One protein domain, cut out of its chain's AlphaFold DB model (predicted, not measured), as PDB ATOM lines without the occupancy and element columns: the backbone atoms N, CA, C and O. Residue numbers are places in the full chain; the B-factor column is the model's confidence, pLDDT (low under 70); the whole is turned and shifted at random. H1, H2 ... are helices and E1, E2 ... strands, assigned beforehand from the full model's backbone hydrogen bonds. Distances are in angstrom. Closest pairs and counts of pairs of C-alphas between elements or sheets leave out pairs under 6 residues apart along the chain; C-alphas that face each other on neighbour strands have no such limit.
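AT A GLANCE: This is residues 271 to 448 of the 731 residues of the protein "Putative CARDB domain lipoprotein" of Candidatus Sulfobium mesophilum (UniProt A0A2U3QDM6). What shape do these atoms make? Two twisted sheets, E2 E3 E8 E5 E6 and E1 E9 E4 E7, lie face to face as a long sandwich whose strands run lengthwise. The short helices H2 and H3 sit at one end, and H1 lies farther out beyond that end. What is it built of? The printed part has 178 residues, with three named helices and nine named strands in the order H1 E1 E2 E3 E4 E5 E6 E7 H2 H3 E8 E9; the class is mostly strand, and both sheets are antiparallel throughout. How large is it? It is compact, with a radius of gyration of the C-alphas of 17.7 A, and elongated, spanning 55 by 30 by 25 A.

HOW THE PARTS SIT: How does the largest sheet run? Its order is E2, residues 315 to 319, E3, residues 340 to 347, E8, residues 415 to 423, E5, residues 369 to 375, and E6, residues 383 to 387; E2 and E3 form a hairpin, as do E5 and E6. Within hydrogen-bond range are N 316 and O 343 at 2.8 A, N 342 and O 420 at 3.0 A, N 373 and O 419 at 2.9 A, and N 385 and O 372 at 2.8 A. What faces it? The sheet of E1, residues 295 to 304, E9, residues 431 to 444, E4, residues 351 to 363, and E7, residues 392 to 400, in that order, makes a sandwich with it, two sheets face to face, 9.6 A centre to centre where they face, with strands at 19 degrees. Within range are N 299 and O 440 at 2.9 A, N 358 and O 437 at 2.9 A, and N 359 and O 396 at 3.1 A. The closest C-alphas of E6 and E7, Leu 385 and Val 398, are 6.8 A apart. Where are the helices? H2, residues 402 to 405, stands at the second sheet's level, its height over the sheet 3.4 A, and grazes the first; H3, residues 411 to 414, only grazes both. H1, residues 280 to 283, is on neither sheet. Each helix is too short for an O i to N i+4 pair, and its one O i to N i+3 pair is within range.

IN THESE COORDINATES: Where do the elements begin and end? C-alpha 280 opens H1 at (41.914, -6.180, 82.231), and C-alpha 444 ends E9 at (37.418, 5.201, 95.252). Which are longest? E9 measures 39.3 A and bends by 53 degrees at residue 434; E4 measures 34.6 A and bends by 55 degrees at residue 354; E1 measures 29.8 A.

THE WHOLE: How far does it reach? The two C-alphas farthest apart, Glu 292 and Lys 426, are 56.2 A apart. Is it whole and confident? The printed part has no cut; the links H1 to E1 and E2 to E3 are long, and no printed residue is under 70 in pLDDT.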
ATOM      1  N   LYS A 271      44.187   6.429 102.754       90.06
ATOM      2  CA  LYS A 271      44.821   5.412 101.918       90.06
ATOM      3  C   LYS A 271      45.295   4.252 102.794       90.06
ATOM      4  O   LYS A 271      46.175   4.434 103.627       90.06
ATOM      5  N   ASN A 272      44.721   3.063 102.597       88.62
ATOM      6  CA  ASN A 272      44.960   1.873 103.426       88.62
ATOM      7  C   ASN A 272      45.651   0.721 102.665       88.62
ATOM      8  O   ASN A 272      45.685  -0.407 103.155       88.62
ATOM      9  N   GLY A 273      46.209   0.964 101.473       84.94
ATOM     10  CA  GLY A 273      47.045  -0.026 100.777       84.94
ATOM     11  C   GLY A 273      46.278  -1.125 100.033       84.94
ATOM     12  O   GLY A 273      46.856  -2.165  99.719       84.94
ATOM     13  N   LYS A 274      44.984  -0.929  99.755       88.38
ATOM     14  CA  LYS A 274      44.172  -1.822  98.913       88.38
ATOM     15  C   LYS A 274      43.666  -1.032  97.713       88.38
ATOM     16  O   LYS A 274      43.007  -0.021  97.907       88.38
ATOM     17  N   TRP A 275      43.974  -1.480  96.499       88.81
ATOM     18  CA  TRP A 275      43.575  -0.827  95.246       88.81
ATOM     19  C   TRP A 275      43.193  -1.861  94.177       88.81
ATOM     20  O   TRP A 275      43.404  -3.067  94.351       88.81
ATOM     21  N   CYS A 276      42.633  -1.385  93.064       83.25
ATOM     22  CA  CYS A 276      42.329  -2.203  91.892       83.25
ATOM     23  C   CYS A 276      43.618  -2.756  91.270       83.25
ATOM     24  O   CYS A 276      44.378  -1.992  90.681       83.25
ATOM     25  N   LEU A 277      43.857  -4.069  91.384       83.81
ATOM     26  CA  LEU A 277      45.086  -4.714  90.902       83.81
ATOM     27  C   LEU A 277      44.964  -5.230  89.461       83.81
ATOM     28  O   LEU A 277      45.952  -5.246  88.731       83.81
ATOM     29  N   ALA A 278      43.776  -5.650  89.026       83.44
ATOM     30  CA  ALA A 278      43.579  -6.248  87.711       83.44
ATOM     31  C   ALA A 278      43.179  -5.199  86.655       83.44
ATOM     32  O   ALA A 278      42.085  -4.641  86.671       83.44
ATOM     33  N   ARG A 279      44.071  -4.964  85.687       79.12
ATOM     34  CA  ARG A 279      43.928  -3.941  84.625       79.12
ATOM     35  C   ARG A 279      43.086  -4.372  83.412       79.12
ATOM     36  O   ARG A 279      42.937  -3.605  82.461       79.12
ATOM     37  N   GLY A 280      42.622  -5.621  83.385       81.75
ATOM     38  CA  GLY A 280      41.914  -6.180  82.231       81.75
ATOM     39  C   GLY A 280      42.768  -6.271  80.968       81.75
ATOM     40  O   GLY A 280      43.983  -6.490  81.045       81.75
ATOM     41  N   ALA A 281      42.133  -6.108  79.806       80.62
ATOM     42  CA  ALA A 281      42.777  -6.236  78.497       80.62
ATOM     43  C   ALA A 281      43.968  -5.275  78.332       80.62
ATOM     44  O   ALA A 281      45.011  -5.640  77.786       80.62
ATOM     45  N   GLU A 282      43.856  -4.066  78.878       78.75
ATOM     46  CA  GLU A 282      44.926  -3.072  78.846       78.75
ATOM     47  C   GLU A 282      46.164  -3.495  79.648       78.75
ATOM     48  O   GLU A 282      47.295  -3.158  79.291       78.75
ATOM     49  N   GLY A 283      45.969  -4.267  80.717       80.12
ATOM     50  CA  GLY A 283      47.056  -4.791  81.535       80.12
ATOM     51  C   GLY A 283      47.969  -5.761  80.818       80.12
ATOM     52  O   GLY A 283      49.099  -5.949  81.264       80.12
ATOM     53  N   ARG A 284      47.483  -6.419  79.757       83.19
ATOM     54  CA  ARG A 284      48.171  -7.546  79.103       83.19
ATOM     55  C   ARG A 284      48.708  -8.567  80.124       83.19
ATOM     56  O   ARG A 284      49.825  -9.060  79.997       83.19
ATOM     57  N   GLY A 285      47.925  -8.828  81.175       78.69
ATOM     58  CA  GLY A 285      48.276  -9.738  82.272       78.69
ATOM     59  C   GLY A 285      49.190  -9.162  83.364       78.69
ATOM     60  O   GLY A 285      49.508  -9.878  84.308       78.69
ATOM     61  N   GLN A 286      49.607  -7.895  83.276       83.38
ATOM     62  CA  GLN A 286      50.394  -7.227  84.318       83.38
ATOM     63  C   GLN A 286      49.491  -6.582  85.384       83.38
ATOM     64  O   GLN A 286      48.454  -6.003  85.034       83.38
ATOM     65  N   PRO A 287      49.886  -6.619  86.670       84.31
ATOM     66  CA  PRO A 287      49.153  -5.941  87.731       84.31
ATOM     67  C   PRO A 287      49.207  -4.416  87.573       84.31
ATOM     68  O   PRO A 287      50.152  -3.845  87.024       84.31
ATOM     69  N   ALA A 288      48.178  -3.748  88.082       85.12
ATOM     70  CA  ALA A 288      48.123  -2.303  88.208       85.12
ATOM     71  C   ALA A 288      49.133  -1.827  89.258       85.12
ATOM     72  O   ALA A 288      49.080  -2.290  90.405       85.12
ATOM     73  N   PRO A 289      50.022  -0.878  88.915       86.38
ATOM     74  CA  PRO A 289      50.768  -0.160  89.935       86.38
ATOM     75  C   PRO A 289      49.796   0.593  90.850       86.38
ATOM     76  O   PRO A 289      48.712   1.002  90.426       86.38
ATOM     77  N   GLU A 290      50.197   0.753  92.108       87.62
ATOM     78  CA  GLU A 290      49.422   1.499  93.093       87.62
ATOM     79  C   GLU A 290      49.227   2.950  92.619       87.62
ATOM     80  O   GLU A 290      50.217   3.607  92.278       87.62
ATOM     81  N   PRO A 291      47.988   3.466  92.585       88.12
ATOM     82  CA  PRO A 291      47.757   4.852  92.227       88.12
ATOM     83  C   PRO A 291      48.253   5.802  93.318       88.12
ATOM     84  O   PRO A 291      48.231   5.505  94.519       88.12
ATOM     85  N   GLU A 292      48.704   6.977  92.890       85.44
ATOM     86  CA  GLU A 292      49.206   8.000  93.805       85.44
ATOM     87  C   GLU A 292      48.107   8.506  94.742       85.44
ATOM     88  O   GLU A 292      48.342   8.591  95.946       85.44
ATOM     89  N   ILE A 293      46.900   8.732  94.215       88.88
ATOM     90  CA  ILE A 293      45.757   9.265  94.953       88.88
ATOM     91  C   ILE A 293      44.615   8.258  94.880       88.88
ATOM     92  O   ILE A 293      44.102   7.946  93.811       88.88
ATOM     93  N   TYR A 294      44.217   7.754  96.041       92.88
ATOM     94  CA  TYR A 294      42.974   7.016  96.235       92.88
ATOM     95  C   TYR A 294      42.619   7.033  97.717       92.88
ATOM     96  O   TYR A 294      43.425   7.430  98.569       92.88
ATOM     97  N   ALA A 295      41.415   6.579  98.035       95.50
ATOM     98  CA  ALA A 295      41.033   6.315  99.404       95.50
ATOM     99  C   ALA A 295      40.274   5.000  99.529       95.50
ATOM    100  O   ALA A 295      39.826   4.403  98.544       95.50
ATOM    101  N   ASN A 296      40.190   4.535 100.769       97.06
ATOM    102  CA  ASN A 296      39.510   3.314 101.129       97.06
ATOM    103  C   ASN A 296      38.318   3.584 102.040       97.06
ATOM    104  O   ASN A 296      38.283   4.528 102.830       97.06
ATOM    105  N   GLY A 297      37.356   2.681 101.956       98.06
ATOM    106  CA  GLY A 297      36.214   2.606 102.851       98.06
ATOM    107  C   GLY A 297      35.852   1.156 103.118       98.06
ATOM    108  O   GLY A 297      36.592   0.239 102.744       98.06
ATOM    109  N   SER A 298      34.696   0.948 103.724       98.44
ATOM    110  CA  SER A 298      34.127  -0.372 103.929       98.44
ATOM    111  C   SER A 298      32.620  -0.362 103.759       98.44
ATOM    112  O   SER A 298      31.960   0.619 104.082       98.44
ATOM    113  N   PHE A 299      32.070  -1.482 103.311       98.69
ATOM    114  CA  PHE A 299      30.644  -1.750 103.402       98.69
ATOM    115  C   PHE A 299      30.427  -3.019 104.211       98.69
ATOM    116  O   PHE A 299      30.895  -4.085 103.809       98.69
ATOM    117  N   ARG A 300      29.737  -2.900 105.345       98.62
ATOM    118  CA  ARG A 300      29.284  -4.033 106.146       98.62
ATOM    119  C   ARG A 300      27.861  -4.377 105.736       98.62
ATOM    120  O   ARG A 300      26.929  -3.655 106.069       98.62
ATOM    121  N   PHE A 301      27.724  -5.495 105.044       98.50
ATOM    122  CA  PHE A 301      26.473  -6.203 104.834       98.50
ATOM    123  C   PHE A 301      26.130  -7.001 106.097       98.50
ATOM    124  O   PHE A 301      26.983  -7.746 106.580       98.50
ATOM    125  N   HIS A 302      24.911  -6.870 106.615       97.81
ATOM    126  CA  HIS A 302      24.462  -7.525 107.846       97.81
ATOM    127  C   HIS A 302      23.072  -8.138 107.681       97.81
ATOM    128  O   HIS A 302      22.118  -7.450 107.332       97.81
ATOM    129  N   ARG A 303      22.920  -9.432 107.959       96.94
ATOM    130  CA  ARG A 303      21.621 -10.111 107.943       96.94
ATOM    131  C   ARG A 303      21.463 -10.957 109.191       96.94
ATOM    132  O   ARG A 303      22.003 -12.065 109.255       96.94
ATOM    133  N   ASP A 304      20.675 -10.457 110.136       95.31
ATOM    134  CA  ASP A 304      20.062 -11.302 111.154       95.31
ATOM    135  C   ASP A 304      18.992 -12.171 110.480       95.31
ATOM    136  O   ASP A 304      17.984 -11.685 109.962       95.31
ATOM    137  N   LEU A 305      19.244 -13.475 110.426       94.25
ATOM    138  CA  LEU A 305      18.360 -14.428 109.767       94.25
ATOM    139  C   LEU A 305      17.151 -14.803 110.628       94.25
ATOM    140  O   LEU A 305      16.200 -15.389 110.108       94.25
ATOM    141  N   SER A 306      17.178 -14.447 111.913       88.31
ATOM    142  CA  SER A 306      16.041 -14.580 112.820       88.31
ATOM    143  C   SER A 306      15.019 -13.450 112.657       88.31
ATOM    144  O   SER A 306      13.866 -13.624 113.046       88.31
ATOM    145  N   ASP A 307      15.409 -12.326 112.042       90.88
ATOM    146  CA  ASP A 307      14.564 -11.152 111.823       90.88
ATOM    147  C   ASP A 307      13.914 -11.184 110.419       90.88
ATOM    148  O   ASP A 307      14.600 -10.981 109.404       90.88
ATOM    149  N   PRO A 308      12.579 -11.369 110.319       88.50
ATOM    150  CA  PRO A 308      11.877 -11.393 109.038       88.50
ATOM    151  C   PRO A 308      11.999 -10.101 108.217       88.50
ATOM    152  O   PRO A 308      11.830 -10.117 106.995       88.50
ATOM    153  N   SER A 309      12.301  -8.970 108.860       87.44
ATOM    154  CA  SER A 309      12.514  -7.694 108.169       87.44
ATOM    155  C   SER A 309      13.865  -7.631 107.440       87.44
ATOM    156  O   SER A 309      14.015  -6.880 106.472       87.44
ATOM    157  N   GLN A 310      14.833  -8.460 107.846       90.12
ATOM    158  CA  GLN A 310      16.203  -8.445 107.330       90.12
ATOM    159  C   GLN A 310      16.487  -9.597 106.373       90.12
ATOM    160  O   GLN A 310      17.041  -9.380 105.293       90.12
ATOM    161  N   HIS A 311      16.066 -10.810 106.735       90.12
ATOM    162  CA  HIS A 311      16.550 -12.080 106.180       90.12
ATOM    163  C   HIS A 311      16.318 -12.319 104.672       90.12
ATOM    164  O   HIS A 311      16.795 -13.298 104.112       90.12
ATOM    165  N   ARG A 312      15.583 -11.442 103.979       92.38
ATOM    166  CA  ARG A 312      15.350 -11.514 102.523       92.38
ATOM    167  C   ARG A 312      15.979 -10.362 101.747       92.38
ATOM    168  O   ARG A 312      15.963 -10.366 100.518       92.38
ATOM    169  N   THR A 313      16.518  -9.353 102.421       91.25
ATOM    170  CA  THR A 313      17.082  -8.180 101.748       91.25
ATOM    171  C   THR A 313      18.399  -8.547 101.062       91.25
ATOM    172  O   THR A 313      19.292  -9.114 101.682       91.25
ATOM    173  N   GLY A 314      18.530  -8.260  99.763       91.12
ATOM    174  CA  GLY A 314      19.699  -8.662  98.965       91.12
ATOM    175  C   GLY A 314      19.782 -10.164  98.651       91.12
ATOM    176  O   GLY A 314      20.788 -10.609  98.104       91.12
ATOM    177  N   LEU A 315      18.757 -10.956  98.999       96.31
ATOM    178  CA  LEU A 315      18.687 -12.371  98.639       96.31
ATOM    179  C   LEU A 315      18.436 -12.498  97.130       96.31
ATOM    180  O   LEU A 315      17.428 -12.012  96.622       96.31
ATOM    181  N   VAL A 316      19.334 -13.186  96.430       97.06
ATOM    182  CA  VAL A 316      19.223 -13.479  94.994       97.06
ATOM    183  C   VAL A 316      18.388 -14.731  94.777       97.06
ATOM    184  O   VAL A 316      17.467 -14.755  93.965       97.06
ATOM    185  N   THR A 317      18.707 -15.798  95.509       97.31
ATOM    186  CA  THR A 317      17.973 -17.060  95.437       97.31
ATOM    187  C   THR A 317      18.168 -17.875  96.710       97.31
ATOM    188  O   THR A 317      19.127 -17.684  97.460       97.31
ATOM    189  N   SER A 318      17.247 -18.799  96.956       97.62
ATOM    190  CA  SER A 318      17.359 -19.777  98.033       97.62
ATOM    191  C   SER A 318      16.819 -21.129  97.590       97.62
ATOM    192  O   SER A 318      15.957 -21.213  96.714       97.62
ATOM    193  N   LYS A 319      17.317 -22.196  98.210       98.19
ATOM    194  CA  LYS A 319      16.877 -23.569  97.968       98.19
ATOM    195  C   LYS A 319      16.746 -24.303  99.293       98.19
ATOM    196  O   LYS A 319      17.655 -24.232 100.109       98.19
ATOM    197  N   ASN A 320      15.655 -25.051  99.467       97.94
ATOM    198  CA  ASN A 320      15.427 -25.921 100.627       97.94
ATOM    199  C   ASN A 320      15.574 -25.200 101.986       97.94
ATOM    200  O   ASN A 320      16.118 -25.772 102.918       97.94
ATOM    201  N   ILE A 321      15.107 -23.955 102.111       96.81
ATOM    202  CA  ILE A 321      15.115 -23.189 103.369       96.81
ATOM    203  C   ILE A 321      13.694 -23.113 103.912       96.81
ATOM    204  O   ILE A 321      12.781 -22.768 103.157       96.81
ATOM    205  N   ASP A 322      13.509 -23.418 105.196       94.56
ATOM    206  CA  ASP A 322      12.250 -23.136 105.880       94.56
ATOM    207  C   ASP A 322      12.234 -21.669 106.322       94.56
ATOM    208  O   ASP A 322      13.048 -21.241 107.134       94.56
ATOM    209  N   TRP A 323      11.336 -20.884 105.729       92.62
ATOM    210  CA  TRP A 323      11.181 -19.459 106.028       92.62
ATOM    211  C   TRP A 323      10.099 -19.182 107.076       92.62
ATOM    212  O   TRP A 323       9.918 -18.025 107.451       92.62
ATOM    213  N   GLN A 324       9.340 -20.204 107.476       89.75
ATOM    214  CA  GLN A 324       8.220 -20.082 108.410       89.75
ATOM    215  C   GLN A 324       8.616 -20.553 109.811       89.75
ATOM    216  O   GLN A 324       8.136 -19.992 110.796       89.75
ATOM    217  N   ASP A 325       9.515 -21.534 109.912       88.94
ATOM    218  CA  ASP A 325      10.030 -22.008 111.195       88.94
ATOM    219  C   ASP A 325      11.225 -21.175 111.684       88.94
ATOM    220  O   ASP A 325      12.389 -21.505 111.476       88.94
ATOM    221  N   LEU A 326      10.911 -20.077 112.374       84.06
ATOM    222  CA  LEU A 326      11.876 -19.267 113.128       84.06
ATOM    223  C   LEU A 326      11.763 -19.499 114.642       84.06
ATOM    224  O   LEU A 326      12.298 -18.720 115.429       84.06
ATOM    225  N   SER A 327      11.073 -20.564 115.072       81.56
ATOM    226  CA  SER A 327      10.749 -20.815 116.488       81.56
ATOM    227  C   SER A 327      11.981 -20.941 117.393       81.56
ATOM    228  O   SER A 327      11.891 -20.715 118.599       81.56
ATOM    229  N   LEU A 328      13.134 -21.269 116.806       80.00
ATOM    230  CA  LEU A 328      14.422 -21.402 117.484       80.00
ATOM    231  C   LEU A 328      15.381 -20.224 117.228       80.00
ATOM    232  O   LEU A 328      16.524 -20.266 117.678       80.00
ATOM    233  N   GLY A 329      14.934 -19.179 116.524       86.56
ATOM    234  CA  GLY A 329      15.727 -17.975 116.262       86.56
ATOM    235  C   GLY A 329      16.806 -18.135 115.184       86.56
ATOM    236  O   GLY A 329      17.814 -17.440 115.238       86.56
ATOM    237  N   TYR A 330      16.635 -19.049 114.224       92.44
ATOM    238  CA  TYR A 330      17.531 -19.219 113.073       92.44
ATOM    239  C   TYR A 330      16.809 -19.834 111.872       92.44
ATOM    240  O   TYR A 330      15.814 -20.535 112.040       92.44
ATOM    241  N   LEU A 331      17.354 -19.636 110.666       95.31
ATOM    242  CA  LEU A 331      16.909 -20.349 109.464       95.31
ATOM    243  C   LEU A 331      17.579 -21.719 109.365       95.31
ATOM    244  O   LEU A 331      18.778 -21.845 109.620       95.31
ATOM    245  N   HIS A 332      16.834 -22.727 108.918       95.94
ATOM    246  CA  HIS A 332      17.336 -24.090 108.741       95.94
ATOM    247  C   HIS A 332      16.835 -24.737 107.440       95.94
ATOM    248  O   HIS A 332      15.936 -24.210 106.774       95.94
ATOM    249  N   PRO A 333      17.416 -25.883 107.032       97.44
ATOM    250  CA  PRO A 333      16.904 -26.650 105.907       97.44
ATOM    251  C   PRO A 333      15.430 -27.055 106.077       97.44
ATOM    252  O   PRO A 333      15.060 -27.570 107.126       97.44
ATOM    253  N   MET A 334      14.614 -26.911 105.031       97.12
ATOM    254  CA  MET A 334      13.210 -27.364 105.008       97.12
ATOM    255  C   MET A 334      13.086 -28.892 104.956       97.12
ATOM    256  O   MET A 334      12.100 -29.466 105.407       97.12
ATOM    257  N   LYS A 335      14.066 -29.584 104.367       96.88
ATOM    258  CA  LYS A 335      14.123 -31.049 104.287       96.88
ATOM    259  C   LYS A 335      15.503 -31.542 104.698       96.88
ATOM    260  O   LYS A 335      16.513 -31.061 104.179       96.88
ATOM    261  N   ALA A 336      15.531 -32.529 105.595       96.25
ATOM    262  CA  ALA A 336      16.753 -33.224 105.989       96.25
ATOM    263  C   ALA A 336      17.327 -34.033 104.813       96.25
ATOM    264  O   ALA A 336      16.622 -34.397 103.870       96.25
ATOM    265  N   ASN A 337      18.629 -34.293 104.870       95.94
ATOM    266  CA  ASN A 337      19.432 -34.981 103.864       95.94
ATOM    267  C   ASN A 337      19.403 -34.351 102.451       95.94
ATOM    268  O   ASN A 337      19.888 -34.950 101.491       95.94
ATOM    269  N   GLN A 338      18.917 -33.116 102.317       97.31
ATOM    270  CA  GLN A 338      19.006 -32.306 101.102       97.31
ATOM    271  C   GLN A 338      19.803 -31.036 101.394       97.31
ATOM    272  O   GLN A 338      19.639 -30.422 102.446       97.31
ATOM    273  N   GLU A 339      20.682 -30.641 100.471       97.75
ATOM    274  CA  GLU A 339      21.418 -29.386 100.619       97.75
ATOM    275  C   GLU A 339      20.460 -28.197 100.479       97.75
ATOM    276  O   GLU A 339      19.690 -28.096  99.517       97.75
ATOM    277  N   ALA A 340      20.516 -27.313 101.465       98.12
ATOM    278  CA  ALA A 340      19.903 -26.007 101.477       98.12
ATOM    279  C   ALA A 340      20.936 -24.930 101.161       98.12
ATOM    280  O   ALA A 340      22.104 -25.042 101.540       98.12
ATOM    281  N   SER A 341      20.505 -23.877 100.475       98.06
ATOM    282  CA  SER A 341      21.370 -22.751 100.157       98.06
ATOM    283  C   SER A 341      20.654 -21.411 100.247       98.06
ATOM    284  O   SER A 341      19.474 -21.285  99.913       98.06
ATOM    285  N   LEU A 342      21.405 -20.405 100.684       98.25
ATOM    286  CA  LEU A 342      21.052 -18.989 100.641       98.25
ATOM    287  C   LEU A 342      22.119 -18.279  99.811       98.25
ATOM    288  O   LEU A 342      23.303 -18.430 100.112       98.25
ATOM    289  N   ILE A 343      21.715 -17.537  98.780       98.44
ATOM    290  CA  ILE A 343      22.626 -16.746  97.950       98.44
ATOM    291  C   ILE A 343      22.258 -15.272  98.071       98.44
ATOM    292  O   ILE A 343      21.155 -14.884  97.687       98.44
ATOM    293  N   TYR A 344      23.190 -14.465  98.568       98.00
ATOM    294  CA  TYR A 344      23.065 -13.012  98.670       98.00
ATOM    295  C   TYR A 344      24.014 -12.323  97.699       98.00
ATOM    296  O   TYR A 344      25.135 -12.789  97.505       98.00
ATOM    297  N   GLU A 345      23.588 -11.200  97.126       96.94
ATOM    298  CA  GLU A 345      24.484 -10.282  96.423       96.94
ATOM    299  C   GLU A 345      24.925  -9.181  97.386       96.94
ATOM    300  O   GLU A 345      24.098  -8.462  97.952       96.94
ATOM    301  N   VAL A 346      26.238  -9.033  97.547       96.75
ATOM    302  CA  VAL A 346      26.830  -7.846  98.162       96.75
ATOM    303  C   VAL A 346      27.280  -6.941  97.029       96.75
ATOM    304  O   VAL A 346      28.173  -7.312  96.271       96.75
ATOM    305  N   ARG A 347      26.659  -5.768  96.902       95.62
ATOM    306  CA  ARG A 347      26.912  -4.794  95.834       95.62
ATOM    307  C   ARG A 347      27.142  -3.410  96.420       95.62
ATOM    308  O   ARG A 347      26.418  -3.020  97.327       95.62
ATOM    309  N   VAL A 348      28.101  -2.668  95.870       96.38
ATOM    310  CA  VAL A 348      28.431  -1.276  96.236       96.38
ATOM    311  C   VAL A 348      28.856  -0.488  94.989       96.38
ATOM    312  O   VAL A 348      29.323  -1.096  94.033       96.38
ATOM    313  N   PRO A 349      28.770   0.853  94.958       95.19
ATOM    314  CA  PRO A 349      29.140   1.636  93.772       95.19
ATOM    315  C   PRO A 349      30.660   1.882  93.638       95.19
ATOM    316  O   PRO A 349      31.079   2.784  92.911       95.19
ATOM    317  N   TYR A 350      31.495   1.097  94.328       95.31
ATOM    318  CA  TYR A 350      32.949   1.278  94.439       95.31
ATOM    319  C   TYR A 350      33.693  -0.043  94.236       95.31
ATOM    320  O   TYR A 350      33.168  -1.108  94.558       95.31
ATOM    321  N   PHE A 351      34.924   0.006  93.723       94.12
ATOM    322  CA  PHE A 351      35.699  -1.211  93.464       94.12
ATOM    323  C   PHE A 351      35.977  -1.980  94.770       94.12
ATOM    324  O   PHE A 351      36.392  -1.371  95.761       94.12
ATOM    325  N   ILE A 352      35.796  -3.308  94.762       96.19
ATOM    326  CA  ILE A 352      35.971  -4.181  95.938       96.19
ATOM    327  C   ILE A 352      37.279  -4.988  95.837       96.19
ATOM    328  O   ILE A 352      37.295  -6.068  95.248       96.19
ATOM    329  N   PRO A 353      38.400  -4.547  96.437       94.69
ATOM    330  CA  PRO A 353      39.647  -5.314  96.423       94.69
ATOM    331  C   PRO A 353      39.649  -6.520  97.367       94.69
ATOM    332  O   PRO A 353      40.434  -7.436  97.171       94.69
ATOM    333  N   SER A 354      38.824  -6.535  98.411       95.69
ATOM    334  CA  SER A 354      38.776  -7.663  99.345       95.69
ATOM    335  C   SER A 354      37.471  -7.693 100.120       95.69
ATOM    336  O   SER A 354      36.797  -6.671 100.270       95.69
ATOM    337  N   ALA A 355      37.144  -8.864 100.657       97.25
ATOM    338  CA  ALA A 355      35.991  -9.061 101.520       97.25
ATOM    339  C   ALA A 355      36.343  -9.963 102.706       97.25
ATOM    340  O   ALA A 355      37.128 -10.905 102.577       97.25
ATOM    341  N   THR A 356      35.726  -9.691 103.847       98.12
ATOM    342  CA  THR A 356      35.717 -10.573 105.014       98.12
ATOM    343  C   THR A 356      34.300 -11.062 105.230       98.12
ATOM    344  O   THR A 356      33.368 -10.265 105.274       98.12
ATOM    345  N   PHE A 357      34.124 -12.367 105.344       98.19
ATOM    346  CA  PHE A 357      32.874 -12.988 105.742       98.19
ATOM    347  C   PHE A 357      32.918 -13.305 107.233       98.19
ATOM    348  O   PHE A 357      33.902 -13.879 107.704       98.19
ATOM    349  N   ALA A 358      31.836 -12.994 107.941       98.12
ATOM    350  CA  ALA A 358      31.600 -13.457 109.296       98.12
ATOM    351  C   ALA A 358      30.191 -14.045 109.416       98.12
ATOM    352  O   ALA A 358      29.274 -13.661 108.692       98.12
ATOM    353  N   GLY A 359      29.994 -15.004 110.312       97.06
ATOM    354  CA  GLY A 359      28.664 -15.568 110.510       97.06
ATOM    355  C   GLY A 359      28.578 -16.506 111.695       97.06
ATOM    356  O   GLY A 359      29.593 -17.000 112.185       97.06
ATOM    357  N   LYS A 360      27.347 -16.758 112.138       97.88
ATOM    358  CA  LYS A 360      27.041 -17.601 113.295       97.88
ATOM    359  C   LYS A 360      26.069 -18.699 112.894       97.88
ATOM    360  O   LYS A 360      24.968 -18.418 112.412       97.88
ATOM    361  N   PHE A 361      26.476 -19.944 113.110       97.75
ATOM    362  CA  PHE A 361      25.766 -21.128 112.640       97.75
ATOM    363  C   PHE A 361      25.642 -22.181 113.739       97.75
ATOM    364  O   PHE A 361      26.430 -22.212 114.680       97.75
ATOM    365  N   LEU A 362      24.664 -23.069 113.598       97.31
ATOM    366  CA  LEU A 362      24.540 -24.301 114.366       97.31
ATOM    367  C   LEU A 362      24.921 -25.483 113.477       97.31
ATOM    368  O   LEU A 362      24.498 -25.550 112.323       97.31
ATOM    369  N   ARG A 363      25.678 -26.427 114.038       97.56
ATOM    370  CA  ARG A 363      25.989 -27.718 113.422       97.56
ATOM    371  C   ARG A 363      26.081 -28.808 114.492       97.56
ATOM    372  O   ARG A 363      27.069 -28.876 115.214       97.56
ATOM    373  N   ASN A 364      25.072 -29.664 114.631       97.19
ATOM    374  CA  ASN A 364      25.017 -30.627 115.738       97.19
ATOM    375  C   ASN A 364      25.707 -31.969 115.462       97.19
ATOM    376  O   ASN A 364      26.173 -32.589 116.420       97.19
ATOM    377  N   ASN A 365      25.810 -32.421 114.206       96.56
ATOM    378  CA  ASN A 365      26.411 -33.716 113.874       96.56
ATOM    379  C   ASN A 365      27.653 -33.597 112.969       96.56
ATOM    380  O   ASN A 365      27.737 -32.696 112.133       96.56
ATOM    381  N   PRO A 366      28.603 -34.551 113.058       96.06
ATOM    382  CA  PRO A 366      29.760 -34.618 112.160       96.06
ATOM    383  C   PRO A 366      29.415 -34.772 110.670       96.06
ATOM    384  O   PRO A 366      30.182 -34.317 109.826       96.06
ATOM    385  N   ASP A 367      28.270 -35.375 110.348       96.38
ATOM    386  CA  ASP A 367      27.833 -35.579 108.959       96.38
ATOM    387  C   ASP A 367      27.092 -34.361 108.382       96.38
ATOM    388  O   ASP A 367      26.822 -34.299 107.181       96.38
ATOM    389  N   ASP A 368      26.770 -33.380 109.229       98.06
ATOM    390  CA  ASP A 368      26.116 -32.148 108.812       98.06
ATOM    391  C   ASP A 368      27.100 -31.212 108.088       98.06
ATOM    392  O   ASP A 368      28.299 -31.173 108.390       98.06
ATOM    393  N   LEU A 369      26.582 -30.402 107.164       98.00
ATOM    394  CA  LEU A 369      27.335 -29.398 106.410       98.00
ATOM    395  C   LEU A 369      26.911 -27.989 106.819       98.00
ATOM    396  O   LEU A 369      25.723 -27.674 106.785       98.00
ATOM    397  N   VAL A 370      27.901 -27.134 107.073       98.31
ATOM    398  CA  VAL A 370      27.777 -25.677 106.976       98.31
ATOM    399  C   VAL A 370      29.006 -25.171 106.234       98.31
ATOM    400  O   VAL A 370      30.131 -25.367 106.692       98.31
ATOM    401  N   ALA A 371      28.810 -24.550 105.077       98.25
ATOM    402  CA  ALA A 371      29.896 -24.019 104.265       98.25
ATOM    403  C   ALA A 371      29.522 -22.682 103.636       98.25
ATOM    404  O   ALA A 371      28.347 -22.364 103.460       98.25
ATOM    405  N   VAL A 372      30.544 -21.907 103.295       98.19
ATOM    406  CA  VAL A 372      30.410 -20.578 102.709       98.19
ATOM    407  C   VAL A 372      31.284 -20.508 101.474       98.19
ATOM    408  O   VAL A 372      32.481 -20.802 101.531       98.19
ATOM    409  N   ASP A 373      30.683 -20.080 100.373       98.19
ATOM    410  CA  ASP A 373      31.355 -19.877  99.101       98.19
ATOM    411  C   ASP A 373      31.173 -18.435  98.622       98.19
ATOM    412  O   ASP A 373      30.187 -17.772  98.951       98.19
ATOM    413  N   ILE A 374      32.104 -17.982  97.788       98.00
ATOM    414  CA  ILE A 374      32.027 -16.709  97.073       98.00
ATOM    415  C   ILE A 374      32.042 -16.948  95.564       98.00
ATOM    416  O   ILE A 374      32.742 -17.841  95.077       98.00
ATOM    417  N   SER A 375      31.298 -16.130  94.829       97.69
ATOM    418  CA  SER A 375      31.412 -16.005  93.378       97.69
ATOM    419  C   SER A 375      31.590 -14.543  92.990       97.69
ATOM    420  O   SER A 375      30.913 -13.659  93.512       97.69
ATOM    421  N   THR A 376      32.500 -14.301  92.057       95.50
ATOM    422  CA  THR A 376      32.835 -12.979  91.518       95.50
ATOM    423  C   THR A 376      32.539 -12.893  90.015       95.50
ATOM    424  O   THR A 376      33.054 -12.024  89.319       95.50
ATOM    425  N   ASP A 377      31.720 -13.816  89.505       94.00
ATOM    426  CA  ASP A 377      31.405 -13.989  88.084       94.00
ATOM    427  C   ASP A 377      29.937 -14.398  87.853       94.00
ATOM    428  O   ASP A 377      29.630 -15.169  86.946       94.00
ATOM    429  N   ASN A 378      29.020 -13.874  88.671       93.19
ATOM    430  CA  ASN A 378      27.581 -14.175  88.635       93.19
ATOM    431  C   ASN A 378      27.193 -15.638  88.908       93.19
ATOM    432  O   ASN A 378      26.219 -16.151  88.360       93.19
ATOM    433  N   GLY A 379      27.956 -16.342  89.735       95.19
ATOM    434  CA  GLY A 379      27.677 -17.730  90.091       95.19
ATOM    435  C   GLY A 379      28.106 -18.751  89.038       95.19
ATOM    436  O   GLY A 379      27.781 -19.929  89.212       95.19
ATOM    437  N   ASN A 380      28.838 -18.335  87.997       95.12
ATOM    438  CA  ASN A 380      29.421 -19.245  87.007       95.12
ATOM    439  C   ASN A 380      30.486 -20.145  87.649       95.12
ATOM    440  O   ASN A 380      30.541 -21.343  87.369       95.12
ATOM    441  N   SER A 381      31.287 -19.592  88.561       96.12
ATOM    442  CA  SER A 381      32.225 -20.337  89.392       96.12
ATOM    443  C   SER A 381      32.076 -19.976  90.871       96.12
ATOM    444  O   SER A 381      31.635 -18.887  91.237       96.12
ATOM    445  N   TRP A 382      32.418 -20.928  91.743       97.56
ATOM    446  CA  TRP A 382      32.302 -20.789  93.194       97.56
ATOM    447  C   TRP A 382      33.600 -21.210  93.869       97.56
ATOM    448  O   TRP A 382      34.080 -22.325  93.669       97.56
ATOM    449  N   THR A 383      34.138 -20.334  94.714       97.50
ATOM    450  CA  THR A 383      35.281 -20.633  95.579       97.50
ATOM    451  C   THR A 383      34.784 -20.849  97.000       97.50
ATOM    452  O   THR A 383      34.206 -19.937  97.589       97.50
ATOM    453  N   GLN A 384      35.022 -22.029  97.575       97.94
ATOM    454  CA  GLN A 384      34.714 -22.277  98.985       97.94
ATOM    455  C   GLN A 384      35.687 -21.491  99.869       97.94
ATOM    456  O   GLN A 384      36.894 -21.728  99.827       97.94
ATOM    457  N   LEU A 385      35.157 -20.574 100.675       97.19
ATOM    458  CA  LEU A 385      35.932 -19.782 101.628       97.19
ATOM    459  C   LEU A 385      36.094 -20.512 102.956       97.19
ATOM    460  O   LEU A 385      37.167 -20.492 103.555       97.19
ATOM    461  N   TRP A 386      35.026 -21.157 103.421       98.12
ATOM    462  CA  TRP A 386      34.987 -21.761 104.745       98.12
ATOM    463  C   TRP A 386      34.039 -22.960 104.794       98.12
ATOM    464  O   TRP A 386      33.066 -23.038 104.044       98.12
ATOM    465  N   ASN A 387      34.343 -23.914 105.670       97.38
ATOM    466  CA  ASN A 387      33.535 -25.100 105.936       97.38
ATOM    467  C   ASN A 387      33.720 -25.493 107.407       97.38
ATOM    468  O   ASN A 387      34.851 -25.767 107.816       97.38
ATOM    469  N   ALA A 388      32.626 -25.529 108.165       97.50
ATOM    470  CA  ALA A 388      32.626 -25.827 109.591       97.50
ATOM    471  C   ALA A 388      33.231 -27.206 109.889       97.50
ATOM    472  O   ALA A 388      32.890 -28.203 109.244       97.50
ATOM    473  N   LYS A 389      34.106 -27.281 110.898       95.81
ATOM    474  CA  LYS A 389      34.645 -28.556 111.410       95.81
ATOM    475  C   LYS A 389      34.151 -28.853 112.815       95.81
ATOM    476  O   LYS A 389      33.903 -30.010 113.151       95.81
ATOM    477  N   GLU A 390      33.935 -27.803 113.584       96.75
ATOM    478  CA  GLU A 390      33.426 -27.808 114.938       96.75
ATOM    479  C   GLU A 390      31.934 -28.180 114.974       96.75
ATOM    480  O   GLU A 390      31.214 -28.115 113.970       96.75
ATOM    481  N   LEU A 391      31.484 -28.624 116.147       97.00
ATOM    482  CA  LEU A 391      30.084 -28.926 116.437       97.00
ATOM    483  C   LEU A 391      29.495 -27.855 117.356       97.00
ATOM    484  O   LEU A 391      30.225 -27.085 117.975       97.00
ATOM    485  N   ARG A 392      28.171 -27.892 117.510       96.25
ATOM    486  CA  ARG A 392      27.348 -26.915 118.229       96.25
ATOM    487  C   ARG A 392      27.356 -25.568 117.517       96.25
ATOM    488  O   ARG A 392      27.237 -25.517 116.295       96.25
ATOM    489  N   MET A 393      27.382 -24.491 118.289       96.94
ATOM    490  CA  MET A 393      27.472 -23.146 117.757       96.94
ATOM    491  C   MET A 393      28.870 -22.926 117.198       96.94
ATOM    492  O   MET A 393      29.856 -23.084 117.913       96.94
ATOM    493  N   VAL A 394      28.933 -22.565 115.924       97.19
ATOM    494  CA  VAL A 394      30.171 -22.302 115.199       97.19
ATOM    495  C   VAL A 394      30.147 -20.881 114.656       97.19
ATOM    496  O   VAL A 394      29.121 -20.402 114.165       97.19
ATOM    497  N   GLU A 395      31.287 -20.211 114.749       97.31
ATOM    498  CA  GLU A 395      31.484 -18.866 114.218       97.31
ATOM    499  C   GLU A 395      32.495 -18.927 113.077       97.31
ATOM    500  O   GLU A 395      33.567 -19.524 113.193       97.31
ATOM    501  N   ALA A 396      32.133 -18.328 111.951       96.81
ATOM    502  CA  ALA A 396      33.007 -18.181 110.804       96.81
ATOM    503  C   ALA A 396      33.607 -16.776 110.806       96.81
ATOM    504  O   ALA A 396      32.899 -15.803 111.056       96.81
ATOM    505  N   ASN A 397      34.892 -16.670 110.474       97.25
ATOM    506  CA  ASN A 397      35.551 -15.409 110.153       97.25
ATOM    507  C   ASN A 397      36.660 -15.690 109.132       97.25
ATOM    508  O   ASN A 397      37.675 -16.305 109.462       97.25
ATOM    509  N   VAL A 398      36.438 -15.313 107.873       97.50
ATOM    510  CA  VAL A 398      37.353 -15.613 106.765       97.50
ATOM    511  C   VAL A 398      37.474 -14.427 105.818       97.50
ATOM    512  O   VAL A 398      36.478 -13.873 105.362       97.50
ATOM    513  N   SER A 399      38.710 -14.057 105.486       96.62
ATOM    514  CA  SER A 399      39.013 -12.996 104.522       96.62
ATOM    515  C   SER A 399      39.454 -13.574 103.182       96.62
ATOM    516  O   SER A 399      40.114 -14.611 103.128       96.62
ATOM    517  N   THR A 400      39.122 -12.880 102.097       95.31
ATOM    518  CA  THR A 400      39.512 -13.240 100.733       95.31
ATOM    519  C   THR A 400      39.854 -12.006  99.904       95.31
ATOM    520  O   THR A 400      39.272 -10.935 100.073       95.31
ATOM    521  N   GLU A 401      40.789 -12.179  98.973       93.38
ATOM    522  CA  GLU A 401      41.181 -11.181  97.965       93.38
ATOM    523  C   GLU A 401      40.719 -11.595  96.560       93.38
ATOM    524  O   GLU A 401      41.119 -10.999  95.566       93.38
ATOM    525  N   LYS A 402      39.842 -12.606  96.455       91.06
ATOM    526  CA  LYS A 402      39.318 -13.092  95.168       91.06
ATOM    527  C   LYS A 402      38.647 -11.996  94.338       91.06
ATOM    528  O   LYS A 402      38.700 -12.039  93.114       91.06
ATOM    529  N   THR A 403      38.056 -10.998  94.987       91.12
ATOM    530  CA  THR A 403      37.447  -9.844  94.316       91.12
ATOM    531  C   THR A 403      38.489  -8.925  93.661       91.12
ATOM    532  O   THR A 403      38.178  -8.264  92.676       91.12
ATOM    533  N   GLN A 404      39.747  -8.929  94.122       88.44
ATOM    534  CA  GLN A 404      40.841  -8.154  93.520       88.44
ATOM    535  C   GLN A 404      41.273  -8.673  92.142       88.44
ATOM    536  O   GLN A 404      41.883  -7.932  91.368       88.44
ATOM    537  N   GLU A 405      40.983  -9.943  91.849       84.50
ATOM    538  CA  GLU A 405      41.285 -10.594  90.569       84.50
ATOM    539  C   GLU A 405      40.331 -10.120  89.451       84.50
ATOM    540  O   GLU A 405      40.592 -10.362  88.272       84.50
ATOM    541  N   ILE A 406      39.249  -9.408  89.801       87.31
ATOM    542  CA  ILE A 406      38.268  -8.889  88.848       87.31
ATOM    543  C   ILE A 406      38.788  -7.648  88.136       87.31
ATOM    544  O   ILE A 406      39.256  -6.687  88.746       87.31
ATOM    545  N   THR A 407      38.691  -7.676  86.810       84.12
ATOM    546  CA  THR A 407      39.228  -6.634  85.942       84.12
ATOM    547  C   THR A 407      38.329  -5.402  85.896       84.12
ATOM    548  O   THR A 407      37.117  -5.469  86.115       84.12
ATOM    549  N   THR A 408      38.916  -4.272  85.499       81.56
ATOM    550  CA  THR A 408      38.193  -3.027  85.188       81.56
ATOM    551  C   THR A 408      37.135  -3.166  84.095       81.56
ATOM    552  O   THR A 408      36.264  -2.307  83.985       81.56
ATOM    553  N   ASP A 409      37.190  -4.229  83.298       85.94
ATOM    554  CA  ASP A 409      36.376  -4.403  82.091       85.94
ATOM    555  C   ASP A 409      35.051  -5.138  82.388       85.94
ATOM    556  O   ASP A 409      34.292  -5.458  81.479       85.94
ATOM    557  N   THR A 410      34.747  -5.424  83.662       87.62
ATOM    558  CA  THR A 410      33.535  -6.160  84.060       87.62
ATOM    559  C   THR A 410      32.766  -5.455  85.175       87.62
ATOM    560  O   THR A 410      33.344  -4.735  85.987       87.62
ATOM    561  N   VAL A 411      31.447  -5.668  85.241       87.00
ATOM    562  CA  VAL A 411      30.578  -5.074  86.279       87.00
ATOM    563  C   VAL A 411      30.761  -5.701  87.665       87.00
ATOM    564  O   VAL A 411      30.445  -5.063  88.665       87.00
ATOM    565  N   TRP A 412      31.300  -6.921  87.743       90.50
ATOM    566  CA  TRP A 412      31.496  -7.670  88.994       90.50
ATOM    567  C   TRP A 412      32.604  -7.104  89.881       90.50
ATOM    568  O   TRP A 412      32.770  -7.516  91.020       90.50
ATOM    569  N   LYS A 413      33.330  -6.086  89.417       91.81
ATOM    570  CA  LYS A 413      34.256  -5.319  90.260       91.81
ATOM    571  C   LYS A 413      33.562  -4.584  91.425       91.81
ATOM    572  O   LYS A 413      34.231  -4.136  92.354       91.81
ATOM    573  N   TYR A 414      32.234  -4.477  91.361       94.56
ATOM    574  CA  TYR A 414      31.350  -3.805  92.319       94.56
ATOM    575  C   TYR A 414      30.504  -4.745  93.171       94.56
ATOM    576  O   TYR A 414      29.767  -4.281  94.044       94.56
ATOM    577  N   SER A 415      30.537  -6.048  92.897       95.50
ATOM    578  CA  SER A 415      29.702  -6.998  93.617       95.50
ATOM    579  C   SER A 415      30.279  -8.404  93.654       95.50
ATOM    580  O   SER A 415      31.134  -8.790  92.865       95.50
ATOM    581  N   TYR A 416      29.794  -9.195  94.598       97.38
ATOM    582  CA  TYR A 416      30.043 -10.627  94.656       97.38
ATOM    583  C   TYR A 416      28.824 -11.334  95.239       97.38
ATOM    584  O   TYR A 416      28.028 -10.745  95.975       97.38
ATOM    585  N   LEU A 417      28.682 -12.614  94.909       98.12
ATOM    586  CA  LEU A 417      27.677 -13.474  95.511       98.12
ATOM    587  C   LEU A 417      28.284 -14.221  96.694       98.12
ATOM    588  O   LEU A 417      29.334 -14.851  96.564       98.12
ATOM    589  N   LEU A 418      27.590 -14.199  97.826       97.94
ATOM    590  CA  LEU A 418      27.860 -15.049  98.978       97.94
ATOM    591  C   LEU A 418      26.849 -16.178  99.006       97.94
ATOM    592  O   LEU A 418      25.644 -15.926  99.034       97.94
ATOM    593  N   ARG A 419      27.331 -17.417  99.046       98.25
ATOM    594  CA  ARG A 419      26.482 -18.595  99.198       98.25
ATOM    595  C   ARG A 419      26.768 -19.286 100.514       98.25
ATOM    596  O   ARG A 419      27.861 -19.805 100.711       98.25
ATOM    597  N   VAL A 420      25.753 -19.368 101.367       98.25
ATOM    598  CA  VAL A 420      25.754 -20.262 102.528       98.25
ATOM    599  C   VAL A 420      25.109 -21.575 102.112       98.25
ATOM    600  O   VAL A 420      23.997 -21.574 101.586       98.25
ATOM    601  N   ARG A 421      25.802 -22.691 102.340       98.31
ATOM    602  CA  ARG A 421      25.311 -24.057 102.132       98.31
ATOM    603  C   ARG A 421      25.120 -24.743 103.473       98.31
ATOM    604  O   ARG A 421      26.006 -24.696 104.323       98.31
ATOM    605  N   MET A 422      23.984 -25.406 103.634       98.25
ATOM    606  CA  MET A 422      23.616 -26.142 104.836       98.25
ATOM    607  C   MET A 422      23.081 -27.518 104.455       98.25
ATOM    608  O   MET A 422      22.293 -27.637 103.525       98.25
ATOM    609  N   LYS A 423      23.452 -28.570 105.177       98.31
ATOM    610  CA  LYS A 423      22.813 -29.885 105.036       98.31
ATOM    611  C   LYS A 423      22.731 -30.538 106.400       98.31
ATOM    612  O   LYS A 423      23.764 -30.865 106.968       98.31
ATOM    613  N   ALA A 424      21.516 -30.745 106.889       97.38
ATOM    614  CA  ALA A 424      21.281 -31.488 108.116       97.38
ATOM    615  C   ALA A 424      20.950 -32.943 107.770       97.38
ATOM    616  O   ALA A 424      20.043 -33.187 106.972       97.38
ATOM    617  N   VAL A 425      21.696 -33.910 108.299       95.62
ATOM    618  CA  VAL A 425      21.572 -35.325 107.915       95.62
ATOM    619  C   VAL A 425      20.451 -36.021 108.674       95.62
ATOM    620  O   VAL A 425      19.675 -36.749 108.059       95.62
ATOM    621  N   LYS A 426      20.346 -35.788 109.988       93.00
ATOM    622  CA  LYS A 426      19.369 -36.468 110.851       93.00
ATOM    623  C   LYS A 426      18.080 -35.667 110.998       93.00
ATOM    624  O   LYS A 426      17.027 -36.123 110.564       93.00
ATOM    625  N   SER A 427      18.160 -34.475 111.583       95.38
ATOM    626  CA  SER A 427      17.018 -33.580 111.776       95.38
ATOM    627  C   SER A 427      17.249 -32.255 111.071       95.38
ATOM    628  O   SER A 427      18.343 -31.713 111.132       95.38
ATOM    629  N   GLN A 428      16.212 -31.685 110.453       94.88
ATOM    630  CA  GLN A 428      16.262 -30.371 109.794       94.88
ATOM    631  C   GLN A 428      16.888 -29.283 110.678       94.88
ATOM    632  O   GLN A 428      17.650 -28.455 110.195       94.88
ATOM    633  N   ARG A 429      16.615 -29.342 111.984       94.75
ATOM    634  CA  ARG A 429      17.054 -28.363 112.983       94.75
ATOM    635  C   ARG A 429      18.469 -28.607 113.519       94.75
ATOM    636  O   ARG A 429      18.932 -27.818 114.336       94.75
ATOM    637  N   ASP A 430      19.166 -29.655 113.071       95.94
ATOM    638  CA  ASP A 430      20.560 -29.916 113.465       95.94
ATOM    639  C   ASP A 430      21.557 -28.942 112.828       95.94
ATOM    640  O   ASP A 430      22.690 -28.817 113.299       95.94
ATOM    641  N   VAL A 431      21.124 -28.229 111.786       97.19
ATOM    642  CA  VAL A 431      21.877 -27.154 111.149       97.19
ATOM    643  C   VAL A 431      21.054 -25.879 111.149       97.19
ATOM    644  O   VAL A 431      19.856 -25.915 110.879       97.19
ATOM    645  N   GLY A 432      21.701 -24.750 111.416       95.75
ATOM    646  CA  GLY A 432      21.040 -23.453 111.448       95.75
ATOM    647  C   GLY A 432      21.963 -22.301 111.093       95.75
ATOM    648  O   GLY A 432      23.167 -22.376 111.329       95.75
ATOM    649  N   ALA A 433      21.400 -21.223 110.562       96.75
ATOM    650  CA  ALA A 433      22.095 -19.969 110.312       96.75
ATOM    651  C   ALA A 433      21.388 -18.829 111.057       96.75
ATOM    652  O   ALA A 433      20.208 -18.572 110.821       96.75
ATOM    653  N   TYR A 434      22.120 -18.164 111.952       96.50
ATOM    654  CA  TYR A 434      21.620 -17.053 112.769       96.50
ATOM    655  C   TYR A 434      21.990 -15.710 112.156       96.50
ATOM    656  O   TYR A 434      21.168 -14.809 112.075       96.50
ATOM    657  N   LEU A 435      23.243 -15.582 111.722       96.75
ATOM    658  CA  LEU A 435      23.815 -14.315 111.292       96.75
ATOM    659  C   LEU A 435      24.705 -14.535 110.079       96.75
ATOM    660  O   LEU A 435      25.547 -15.438 110.076       96.75
ATOM    661  N   ILE A 436      24.540 -13.668 109.088       97.31
ATOM    662  CA  ILE A 436      25.453 -13.522 107.961       97.31
ATOM    663  C   ILE A 436      25.931 -12.076 107.927       97.31
ATOM    664  O   ILE A 436      25.125 -11.156 107.809       97.31
ATOM    665  N   GLU A 437      27.243 -11.885 107.959       97.88
ATOM    666  CA  GLU A 437      27.878 -10.594 107.746       97.88
ATOM    667  C   GLU A 437      28.947 -10.682 106.666       97.88
ATOM    668  O   GLU A 437      29.657 -11.681 106.514       97.88
ATOM    669  N   SER A 438      29.112  -9.590 105.928       98.06
ATOM    670  CA  SER A 438      30.285  -9.432 105.091       98.06
ATOM    671  C   SER A 438      30.760  -7.996 105.039       98.06
ATOM    672  O   SER A 438      29.985  -7.086 104.780       98.06
ATOM    673  N   THR A 439      32.050  -7.798 105.282       98.50
ATOM    674  CA  THR A 439      32.703  -6.497 105.183       98.50
ATOM    675  C   THR A 439      33.526  -6.445 103.904       98.50
ATOM    676  O   THR A 439      34.589  -7.058 103.817       98.50
ATOM    677  N   ALA A 440      33.040  -5.712 102.907       98.31
ATOM    678  CA  ALA A 440      33.794  -5.379 101.705       98.31
ATOM    679  C   ALA A 440      34.722  -4.194 101.998       98.31
ATOM    680  O   ALA A 440      34.265  -3.174 102.504       98.31
ATOM    681  N   THR A 441      36.007  -4.300 101.661       97.88
ATOM    682  CA  THR A 441      36.877  -3.119 101.539       97.88
ATOM    683  C   THR A 441      36.539  -2.413 100.232       97.88
ATOM    684  O   THR A 441      36.238  -3.085  99.251       97.88
ATOM    685  N   LEU A 442      36.586  -1.082 100.209       97.56
ATOM    686  CA  LEU A 442      36.227  -0.257  99.052       97.56
ATOM    687  C   LEU A 442      37.423   0.566  98.576       97.56
ATOM    688  O   LEU A 442      38.299   0.900  99.379       97.56
ATOM    689  N   VAL A 443      37.445   0.914  97.290       95.25
ATOM    690  CA  VAL A 443      38.428   1.816  96.667       95.25
ATOM    691  C   VAL A 443      37.701   2.827  95.802       95.25
ATOM    692  O   VAL A 443      36.856   2.446  94.988       95.25
ATOM    693  N   PHE A 444      38.042   4.100  95.976       95.50
ATOM    694  CA  PHE A 444      37.418   5.201  95.252       95.50
ATOM    695  C   PHE A 444      38.310   6.443  95.192       95.50
ATOM    696  O   PHE A 444      39.341   6.530  95.872       95.50
ATOM    697  N   ASN A 445      37.886   7.417  94.385       94.88
ATOM    698  CA  ASN A 445      38.523   8.721  94.291       94.88
ATOM    699  C   ASN A 445      38.083   9.609  95.474       94.88
ATOM    700  O   ASN A 445      36.906   9.963  95.557       94.88
ATOM    701  N   PRO A 446      38.988  10.022  96.383       94.19
ATOM    702  CA  PRO A 446      38.622  10.856  97.530       94.19
ATOM    703  C   PRO A 446      38.109  12.249  97.142       94.19
ATOM    704  O   PRO A 446      37.427  12.879  97.948       94.19
ATOM    705  N   MET A 447      38.407  12.734  95.930       91.50
ATOM    706  CA  MET A 447      37.906  14.024  95.431       91.50
ATOM    707  C   MET A 447      36.385  14.034  95.236       91.50
ATOM    708  O   MET A 447      35.776  15.098  95.293       91.50
ATOM    709  N   ALA A 448      35.772  12.862  95.037       94.88
ATOM    710  CA  ALA A 448      34.330  12.729  94.858       94.88
ATOM    711  C   ALA A 448      33.547  12.752  96.185       94.88
ATOM    712  O   ALA A 448      32.317  12.821  96.175       94.88
TER     713      ALA A 448